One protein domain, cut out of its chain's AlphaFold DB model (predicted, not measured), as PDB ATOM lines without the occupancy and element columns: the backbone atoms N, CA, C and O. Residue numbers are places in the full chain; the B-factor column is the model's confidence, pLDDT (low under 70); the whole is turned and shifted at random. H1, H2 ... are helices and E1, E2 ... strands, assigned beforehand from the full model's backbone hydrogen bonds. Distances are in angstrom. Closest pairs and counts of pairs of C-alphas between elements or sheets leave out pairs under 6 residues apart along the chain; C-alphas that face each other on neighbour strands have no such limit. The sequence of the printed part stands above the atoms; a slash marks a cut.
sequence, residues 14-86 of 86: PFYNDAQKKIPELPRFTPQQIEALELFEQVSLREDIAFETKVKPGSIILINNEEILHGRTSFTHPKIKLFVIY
ATOM      1  N   PRO A  14     293.405  69.738  22.074       86.06
ATOM      2  CA  PRO A  14     294.127  70.368  23.180       86.06
ATOM      3  C   PRO A  14     293.264  71.358  23.973       86.06
ATOM      4  O   PRO A  14     293.333  71.388  25.199       86.06
ATOM      5  N   PHE A  15     292.407  72.126  23.292       89.19
ATOM      6  CA  PHE A  15     291.501  73.070  23.947       89.19
ATOM      7  C   PHE A  15     290.401  72.353  24.723       89.19
ATOM      8  O   PHE A  15     290.069  72.760  25.835       89.19
ATOM      9  N   TYR A  16     289.866  71.264  24.168       90.25
ATOM     10  CA  TYR A  16     288.849  70.467  24.847       90.25
ATOM     11  C   TYR A  16     289.412  69.808  26.110       90.25
ATOM     12  O   TYR A  16     288.809  69.906  27.178       90.25
ATOM     13  N   ASN A  17     290.610  69.226  26.026       90.38
ATOM     14  CA  ASN A  17     291.296  68.617  27.164       90.38
ATOM     15  C   ASN A  17     291.652  69.646  28.244       90.38
ATOM     16  O   ASN A  17     291.548  69.358  29.437       90.38
ATOM     17  N   ASP A  18     292.046  70.856  27.849       93.81
ATOM     18  CA  ASP A  18     292.296  71.946  28.789       93.81
ATOM     19  C   ASP A  18     291.012  72.414  29.482       93.81
ATOM     20  O   ASP A  18     291.022  72.636  30.694       93.81
ATOM     21  N   ALA A  19     289.899  72.519  28.753       93.44
ATOM     22  CA  ALA A  19     288.601  72.866  29.325       93.44
ATOM     23  C   ALA A  19     288.136  71.816  30.351       93.44
ATOM     24  O   ALA A  19     287.707  72.177  31.447       93.44
ATOM     25  N   GLN A  20     288.329  70.525  30.055       94.56
ATOM     26  CA  GLN A  20     288.064  69.418  30.983       94.56
ATOM     27  C   GLN A  20     288.894  69.487  32.278       94.56
ATOM     28  O   GLN A  20     288.503  68.921  33.294       94.56
ATOM     29  N   LYS A  21     290.036  70.181  32.287       93.81
ATOM     30  CA  LYS A  21     290.858  70.359  33.498       93.81
ATOM     31  C   LYS A  21     290.529  71.651  34.240       93.81
ATOM     32  O   LYS A  21     290.511  71.662  35.466       93.81
ATOM     33  N   LYS A  22     290.317  72.742  33.500       95.88
ATOM     34  CA  LYS A  22     290.252  74.106  34.046       95.88
ATOM     35  C   LYS A  22     288.851  74.539  34.468       95.88
ATOM     36  O   LYS A  22     288.750  75.472  35.254       95.88
ATOM     37  N   ILE A  23     287.803  73.896  33.953       96.12
ATOM     38  CA  ILE A  23     286.410  74.292  34.186       96.12
ATOM     39  C   ILE A  23     285.697  73.152  34.941       96.12
ATOM     40  O   ILE A  23     285.395  72.105  34.348       96.12
ATOM     41  N   PRO A  24     285.509  73.279  36.270       94.25
ATOM     42  CA  PRO A  24     284.884  72.253  37.106       94.25
ATOM     43  C   PRO A  24     283.420  71.966  36.763       94.25
ATOM     44  O   PRO A  24     282.990  70.824  36.876       94.25
ATOM     45  N   GLU A  25     282.672  72.982  36.335       96.62
ATOM     46  CA  GLU A  25     281.242  72.895  36.027       96.62
ATOM     47  C   GLU A  25     280.931  72.208  34.690       96.62
ATOM     48  O   GLU A  25     279.775  71.882  34.418       96.62
ATOM     49  N   LEU A  26     281.942  71.973  33.845       95.31
ATOM     50  CA  LEU A  26     281.736  71.283  32.577       95.31
ATOM     51  C   LEU A  26     281.443  69.796  32.798       95.31
ATOM     52  O   LEU A  26     282.167  69.132  33.547       95.31
ATOM     53  N   PRO A  27     280.470  69.232  32.060       94.88
ATOM     54  CA  PRO A  27     280.307  67.792  31.974       94.88
ATOM     55  C   PRO A  27     281.625  67.116  31.580       94.88
ATOM     56  O   PRO A  27     282.277  67.495  30.597       94.88
ATOM     57  N   ARG A  28     282.012  66.107  32.366       95.19
ATOM     58  CA  ARG A  28     283.176  65.277  32.061       95.19
ATOM     59  C   ARG A  28     282.869  64.371  30.880       95.19
ATOM     60  O   ARG A  28     281.726  63.944  30.707       95.19
ATOM     61  N   PHE A  29     283.887  64.089  30.073       95.19
ATOM     62  CA  PHE A  29     283.724  63.149  28.972       95.19
ATOM     63  C   PHE A  29     283.273  61.787  29.487       95.19
ATOM     64  O   PHE A  29     283.780  61.266  30.480       95.19
ATOM     65  N   THR A  30     282.315  61.211  28.775       97.06
ATOM     66  CA  THR A  30     281.955  59.806  28.943       97.06
ATOM     67  C   THR A  30     283.088  58.914  28.424       97.06
ATOM     68  O   THR A  30     283.842  59.345  27.545       97.06
ATOM     69  N   PRO A  31     283.197  57.660  28.896       96.75
ATOM     70  CA  PRO A  31     284.178  56.714  28.364       96.75
ATOM     71  C   PRO A  31     284.120  56.579  26.834       96.75
ATOM     72  O   PRO A  31     285.153  56.587  26.178       96.75
ATOM     73  N   GLN A  32     282.917  56.560  26.255       97.06
ATOM     74  CA  GLN A  32     282.706  56.439  24.809       97.06
ATOM     75  C   GLN A  32     283.187  57.674  24.035       97.06
ATOM     76  O   GLN A  32     283.672  57.560  22.915       97.06
ATOM     77  N   GLN A  33     283.055  58.871  24.614       95.12
ATOM     78  CA  GLN A  33     283.581  60.091  23.997       95.12
ATOM     79  C   GLN A  33     285.110  60.104  23.999       95.12
ATOM     80  O   GLN A  33     285.705  60.546  23.022       95.12
ATOM     81  N   ILE A  34     285.734  59.616  25.074       94.12
ATOM     82  CA  ILE A  34     287.194  59.485  25.151       94.12
ATOM     83  C   ILE A  34     287.676  58.502  24.084       94.12
ATOM     84  O   ILE A  34     288.516  58.868  23.268       94.12
ATOM     85  N   GLU A  35     287.068  57.317  24.020       95.81
ATOM     86  CA  GLU A  35     287.383  56.292  23.021       95.81
ATOM     87  C   GLU A  35     287.245  56.823  21.585       95.81
ATOM     88  O   GLU A  35     288.129  56.621  20.754       95.81
ATOM     89  N   ALA A  36     286.175  57.567  21.287       94.12
ATOM     90  CA  ALA A  36     285.983  58.164  19.967       94.12
ATOM     91  C   ALA A  36     287.068  59.199  19.620       94.12
ATOM     92  O   ALA A  36     287.535  59.236  18.481       94.12
ATOM     93  N   LEU A  37     287.476  60.037  20.581       92.75
ATOM     94  CA  LEU A  37     288.539  61.027  20.383       92.75
ATOM     95  C   LEU A  37     289.903  60.358  20.168       92.75
ATOM     96  O   LEU A  37     290.655  60.810  19.307       92.75
ATOM     97  N   GLU A  38     290.198  59.295  20.918       92.50
ATOM     98  CA  GLU A  38     291.426  58.505  20.785       92.50
ATOM     99  C   GLU A  38     291.480  57.773  19.442       92.50
ATOM    100  O   GLU A  38     292.505  57.805  18.763       92.50
ATOM    101  N   LEU A  39     290.372  57.163  19.012       94.38
ATOM    102  CA  LEU A  39     290.285  56.510  17.707       94.38
ATOM    103  C   LEU A  39     290.458  57.516  16.565       94.38
ATOM    104  O   LEU A  39     291.159  57.235  15.595       94.38
ATOM    105  N   PHE A  40     289.836  58.690  16.679       92.00
ATOM    106  CA  PHE A  40     289.971  59.748  15.682       92.00
ATOM    107  C   PHE A  40     291.427  60.212  15.550       92.00
ATOM    108  O   PHE A  40     291.940  60.311  14.437       92.00
ATOM    109  N   GLU A  41     292.111  60.420  16.679       89.00
ATOM    110  CA  GLU A  41     293.534  60.764  16.706       89.00
ATOM    111  C   GLU A  41     294.370  59.659  16.048       89.00
ATOM    112  O   GLU A  41     295.096  59.928  15.094       89.00
ATOM    113  N   GLN A  42     294.189  58.401  16.458       90.88
ATOM    114  CA  GLN A  42     294.904  57.257  15.882       90.88
ATOM    115  C   GLN A  42     294.724  57.142  14.366       90.88
ATOM    116  O   GLN A  42     295.700  56.900  13.661       90.88
ATOM    117  N   VAL A  43     293.500  57.318  13.855       91.69
ATOM    118  CA  VAL A  43     293.225  57.247  12.412       91.69
ATOM    119  C   VAL A  43     293.860  58.420  11.674       91.69
ATOM    120  O   VAL A  43     294.458  58.199  10.623       91.69
ATOM    121  N   SER A  44     293.780  59.634  12.226       88.81
ATOM    122  CA  SER A  44     294.379  60.822  11.607       88.81
ATOM    123  C   SER A  44     295.899  60.691  11.462       88.81
ATOM    124  O   SER A  44     296.464  61.107  10.462       88.81
ATOM    125  N   LEU A  45     296.567  60.033  12.412       87.75
ATOM    126  CA  LEU A  45     298.024  59.873  12.422       87.75
ATOM    127  C   LEU A  45     298.539  58.709  11.560       87.75
ATOM    128  O   LEU A  45     299.744  58.452  11.555       87.75
ATOM    129  N   ARG A  46     297.672  57.963  10.865       91.44
ATOM    130  CA  ARG A  46     298.114  56.811  10.068       91.44
ATOM    131  C   ARG A  46     298.983  57.254   8.894       91.44
ATOM    132  O   ARG A  46     298.590  58.135   8.140       91.44
ATOM    133  N   GLU A  47     300.108  56.578   8.676       88.31
ATOM    134  CA  GLU A  47     301.063  56.903   7.600       88.31
ATOM    135  C   GLU A  47     300.464  56.823   6.183       88.31
ATOM    136  O   GLU A  47     300.979  57.449   5.261       88.31
ATOM    137  N   ASP A  48     299.382  56.061   5.988       91.88
ATOM    138  CA  ASP A  48     298.691  55.940   4.700       91.88
ATOM    139  C   ASP A  48     297.644  57.039   4.445       91.88
ATOM    140  O   ASP A  48     297.093  57.115   3.347       91.88
ATOM    141  N   ILE A  49     297.384  57.890   5.441       88.06
ATOM    142  CA  ILE A  49     296.440  59.017   5.384       88.06
ATOM    143  C   ILE A  49     297.192  60.341   5.569       88.06
ATOM    144  O   ILE A  49     296.992  61.286   4.808       88.06
ATOM    145  N   ALA A  50     298.090  60.392   6.552       89.94
ATOM    146  CA  ALA A  50     298.828  61.580   6.934       89.94
ATOM    147  C   ALA A  50     299.919  61.940   5.917       89.94
ATOM    148  O   ALA A  50     300.767  61.131   5.540       89.94
ATOM    149  N   PHE A  51     299.955  63.212   5.537       88.94
ATOM    150  CA  PHE A  51     301.023  63.815   4.761       88.94
ATOM    151  C   PHE A  51     301.949  64.647   5.656       88.94
ATOM    152  O   PHE A  51     301.565  65.669   6.230       88.94
ATOM    153  N   GLU A  52     303.216  64.249   5.724       90.25
ATOM    154  CA  GLU A  52     304.244  64.954   6.489       90.25
ATOM    155  C   GLU A  52     305.131  65.827   5.597       90.25
ATOM    156  O   GLU A  52     305.659  65.387   4.573       90.25
ATOM    157  N   THR A  53     305.378  67.073   6.012       87.50
ATOM    158  CA  THR A  53     306.290  67.966   5.288       87.50
ATOM    159  C   THR A  53     307.083  68.910   6.186       87.50
ATOM    160  O   THR A  53     306.656  69.336   7.263       87.50
ATOM    161  N   LYS A  54     308.286  69.272   5.726       87.12
ATOM    162  CA  LYS A  54     309.155  70.259   6.379       87.12
ATOM    163  C   LYS A  54     308.995  71.609   5.699       87.12
ATOM    164  O   LYS A  54     309.379  71.781   4.542       87.12
ATOM    165  N   VAL A  55     308.510  72.590   6.452       84.50
ATOM    166  CA  VAL A  55     308.388  73.972   5.977       84.50
ATOM    167  C   VAL A  55     309.771  74.621   5.943       84.50
ATOM    168  O   VAL A  55     310.481  74.649   6.951       84.50
ATOM    169  N   LYS A  56     310.161  75.144   4.778       85.06
ATOM    170  CA  LYS A  56     311.406  75.901   4.587       85.06
ATOM    171  C   LYS A  56     311.119  77.407   4.604       85.06
ATOM    172  O   LYS A  56     309.992  77.806   4.301       85.06
ATOM    173  N   PRO A  57     312.109  78.263   4.914       87.62
ATOM    174  CA  PRO A  57     311.952  79.709   4.766       87.62
ATOM    175  C   PRO A  57     311.420  80.074   3.372       87.62
ATOM    176  O   PRO A  57     311.913  79.561   2.369       87.62
ATOM    177  N   GLY A  58     310.383  80.914   3.321       91.38
ATOM    178  CA  GLY A  58     309.705  81.308   2.079       91.38
ATOM    179  C   GLY A  58     308.637  80.333   1.559       91.38
ATOM    180  O   GLY A  58     307.989  80.641   0.567       91.38
ATOM    181  N   SER A  59     308.420  79.182   2.206       89.94
ATOM    182  CA  SER A  59     307.336  78.253   1.841       89.94
ATOM    183  C   SER A  59     305.985  78.707   2.406       89.94
ATOM    184  O   SER A  59     305.925  79.229   3.519       89.94
ATOM    185  N   ILE A  60     304.903  78.444   1.668       90.06
ATOM    186  CA  ILE A  60     303.515  78.690   2.091       90.06
ATOM    187  C   ILE A  60     302.741  77.371   1.991       90.06
ATOM    188  O   ILE A  60     302.855  76.667   0.991       90.06
ATOM    189  N   ILE A  61     301.957  77.054   3.023       89.25
ATOM    190  CA  ILE A  61     300.998  75.944   3.027       89.25
ATOM    191  C   ILE A  61     299.595  76.553   3.031       89.25
ATOM    192  O   ILE A  61     299.288  77.380   3.888       89.25
ATOM    193  N   LEU A  62     298.760  76.143   2.077       91.56
ATOM    194  CA  LEU A  62     297.344  76.501   1.996       91.56
ATOM    195  C   LEU A  62     296.519  75.228   2.192       91.56
ATOM    196  O   LEU A  62     296.804  74.217   1.556       91.56
ATOM    197  N   ILE A  63     295.520  75.284   3.070       89.94
ATOM    198  CA  ILE A  63     294.669  74.144   3.430       89.94
ATOM    199  C   ILE A  63     293.209  74.576   3.541       89.94
ATOM    200  O   ILE A  63     292.919  75.718   3.905       89.94
ATOM    201  N   ASN A  64     292.300  73.646   3.254       89.38
ATOM    202  CA  ASN A  64     290.878  73.809   3.523       89.38
ATOM    203  C   ASN A  64     290.573  73.323   4.946       89.38
ATOM    204  O   ASN A  64     290.556  72.123   5.197       89.38
ATOM    205  N   ASN A  65     290.321  74.250   5.871       86.44
ATOM    206  CA  ASN A  65     290.089  73.931   7.284       86.44
ATOM    207  C   ASN A  65     288.828  73.082   7.534       86.44
ATOM    208  O   ASN A  65     288.691  72.496   8.600       86.44
ATOM    209  N   GLU A  66     287.901  73.031   6.577       86.38
ATOM    210  CA  GLU A  66     286.665  72.252   6.708       86.38
ATOM    211  C   GLU A  66     286.856  70.768   6.363       86.38
ATOM    212  O   GLU A  66     286.055  69.931   6.783       86.38
ATOM    213  N   GLU A  67     287.920  70.450   5.619       86.62
ATOM    214  CA  GLU A  67     288.176  69.127   5.038       86.62
ATOM    215  C   GLU A  67     289.496  68.507   5.503       86.62
ATOM    216  O   GLU A  67     289.633  67.288   5.467       86.62
ATOM    217  N   ILE A  68     290.465  69.328   5.921       89.38
ATOM    218  CA  ILE A  68     291.836  68.907   6.204       89.38
ATOM    219  C   ILE A  68     292.195  69.230   7.651       89.38
ATOM    220  O   ILE A  68     292.168  70.392   8.080       89.38
ATOM    221  N   LEU A  69     292.617  68.206   8.390       90.06
ATOM    222  CA  LEU A  69     293.202  68.379   9.708       90.06
ATOM    223  C   LEU A  69     294.669  68.762   9.547       90.06
ATOM    224  O   LEU A  69     295.371  68.355   8.625       90.06
ATOM    225  N   HIS A  70     295.176  69.570  10.465       90.38
ATOM    226  CA  HIS A  70     296.569  69.979  10.398       90.38
ATOM    227  C   HIS A  70     297.144  70.181  11.787       90.38
ATOM    228  O   HIS A  70     296.482  70.623  12.725       90.38
ATOM    229  N   GLY A  71     298.423  69.863  11.908       88.62
ATOM    230  CA  GLY A  71     299.161  69.966  13.144       88.62
ATOM    231  C   GLY A  71     300.648  70.144  12.902       88.62
ATOM    232  O   GLY A  71     301.147  70.287  11.783       88.62
ATOM    233  N   ARG A  72     301.381  70.172  14.005       87.50
ATOM    234  CA  ARG A  72     302.836  70.249  13.998       87.50
ATOM    235  C   ARG A  72     303.386  69.366  15.092       87.50
ATOM    236  O   ARG A  72     302.809  69.297  16.177       87.50
ATOM    237  N   THR A  73     304.534  68.763  14.833       84.62
ATOM    238  CA  THR A  73     305.225  67.990  15.856       84.62
ATOM    239  C   THR A  73     305.858  68.906  16.902       84.62
ATOM    240  O   THR A  73     306.177  70.084  16.664       84.62
ATOM    241  N   SER A  74     306.043  68.355  18.099       82.81
ATOM    242  CA  SER A  74     306.867  68.970  19.135       82.81
ATOM    243  C   SER A  74     308.308  69.112  18.643       82.81
ATOM    244  O   SER A  74     308.845  68.228  17.979       82.81
ATOM    245  N   PHE A  75     308.957  70.227  18.975       81.38
ATOM    246  CA  PHE A  75     310.334  70.500  18.570       81.38
ATOM    247  C   PHE A  75     311.121  71.120  19.727       81.38
ATOM    248  O   PHE A  75     310.563  71.832  20.562       81.38
ATOM    249  N   THR A  76     312.431  70.885  19.739       81.38
ATOM    250  CA  THR A  76     313.382  71.555  20.634       81.38
ATOM    251  C   THR A  76     314.262  72.468  19.793       81.38
ATOM    252  O   THR A  76     314.786  72.040  18.765       81.38
ATOM    253  N   HIS A  77     314.445  73.719  20.209       75.75
ATOM    254  CA  HIS A  77     315.334  74.648  19.511       75.75
ATOM    255  C   HIS A  77     316.784  74.112  19.507       75.75
ATOM    256  O   HIS A  77     317.237  73.665  20.563       75.75
ATOM    257  N   PRO A  78     317.516  74.111  18.368       72.00
ATOM    258  CA  PRO A  78     317.228  74.780  17.088       72.00
ATOM    259  C   PRO A  78     316.600  73.896  15.984       72.00
ATOM    260  O   PRO A  78     316.640  74.264  14.812       72.00
ATOM    261  N   LYS A  79     316.036  72.722  16.303       70.19
ATOM    262  CA  LYS A  79     315.495  71.789  15.295       70.19
ATOM    263  C   LYS A  79     314.286  72.371  14.543       70.19
ATOM    264  O   LYS A  79     313.488  73.125  15.097       70.19
ATOM    265  N   ILE A  80     314.148  71.980  13.275       64.69
ATOM    266  CA  ILE A  80     313.062  72.405  12.377       64.69
ATOM    267  C   ILE A  80     311.751  71.706  12.766       64.69
ATOM    268  O   ILE A  80     311.751  70.521  13.096       64.69
ATOM    269  N   LYS A  81     310.634  72.439  12.695       64.25
ATOM    270  CA  LYS A  81     309.278  71.910  12.895       64.25
ATOM    271  C   LYS A  81     308.847  71.057  11.701       64.25
ATOM    272  O   LYS A  81     308.940  71.517  10.563       64.25
ATOM    273  N   LEU A  82     308.331  69.862  11.967       70.31
ATOM    274  CA  LEU A  82     307.584  69.095  10.974       70.31
ATOM    275  C   LEU A  82     306.115  69.516  11.056       70.31
ATOM    276  O   LEU A  82     305.552  69.582  12.152       70.31
ATOM    277  N   PHE A  83     305.527  69.840   9.912       74.31
ATOM    278  CA  PHE A  83     304.088  70.013   9.787       74.31
ATOM    279  C   PHE A  83     303.499  68.705   9.302       74.31
ATOM    280  O   PHE A  83     304.046  68.081   8.390       74.31
ATOM    281  N   VAL A  84     302.400  68.311   9.925       73.62
ATOM    282  CA  VAL A  84     301.659  67.129   9.520       73.62
ATOM    283  C   VAL A  84     300.259  67.566   9.144       73.62
ATOM    284  O   VAL A  84     299.618  68.329   9.868       73.62
ATOM    285  N   ILE A  85     299.850  67.147   7.961       73.44
ATOM    286  CA  ILE A  85     298.541  67.387   7.382       73.44
ATOM    287  C   ILE A  85     297.860  66.025   7.389       73.44
ATOM    288  O   ILE A  85     298.397  65.091   6.801       73.44
ATOM    289  N   TYR A  86     296.751  65.906   8.105       73.12
ATOM    290  CA  TYR A  86     296.013  64.657   8.275       73.12
ATOM    291  C   TYR A  86     294.673  64.716   7.547       73.12
ATOM    292  O   TYR A  86     294.114  65.834   7.418       73.12
TER     293      TYR A  86
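This is residues 14 to 86 of the 86 residues of the protein "Taurine catabolism dioxygenase TauD, TfdA family" of Legionella tucsonensis (UniProt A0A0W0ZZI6). A small three-stranded sheet stands at one end of a long, open model and two helices stand at the other, where H1 runs away from the sheet and H2, after a turn of the chain, runs back toward it with open space between the helices. From E1, one edge of the sheet, a wide loop of residues 55 to 69 swings out and returns to E2, the other edge, and E2 and E3 form a hairpin. The printed part has 73 residues, with the named elements in the order H1, H2, E1, E2, E3, and the sheet order is E1, E3, E2, antiparallel throughout. The class is mixed, helices and strands, with under half of the residues in named elements. The whole is loose, with a radius of gyration of the C-alphas of 15.6 A, and elongated, spanning 45 by 29 by 21 A.

Find C-alpha 14 at (294.127, 70.368, 23.180); from there H1, residues 14 to 22, runs 12.1 A. Look next at C-alpha 31 at (284.178, 56.714, 28.364), where H2, residues 31 to 44, begins its 20.0 A. E1 is residues 51 to 54, 10.5 A long, and E2 is residues 70 to 72, 7.2 A long. E3, residues 82 to 85, runs 9.9 A and ends at C-alpha 85 at (298.541, 67.387, 7.382).

Begin with the sheet, where E3 is the inner strand and E1 and E2 are the edge strands. E1 and E3 are antiparallel, 152 degrees between their directions; C-alphas 52 and 84 face each other at 4.5 A, and N 51 and O 85, 2.7 A apart, are within hydrogen-bond range. E3 and E2 are antiparallel at 165 degrees and form a hairpin; C-alphas 85 and 70 face each other at 4.4 A, and N 71 and O 84, 2.8 A apart, are within hydrogen-bond range. Moving outward, H2 is only just not on the sheet, with 4 pairs of C-alphas within 10 A, one pair short. H1 is not on the sheet, and H1 and H2 are apart. In H1 and H2 every O i to N i+4 pair is within hydrogen-bond range.

The two C-alphas farthest apart are those of Glu 25 and Gly 58, at 45.1 A. Residues 21 to 27 stand free, and so do residues 30 to 40, of which 31 to 40 belong to H2. The printed part has no cut, and it ends at Tyr 86, the chain's last residue. The link from E1 to E2, 15 residues, is long; the other links are short. The mean pLDDT of the printed part is 88.0, and look at residues 80 to 81 for the two under 70.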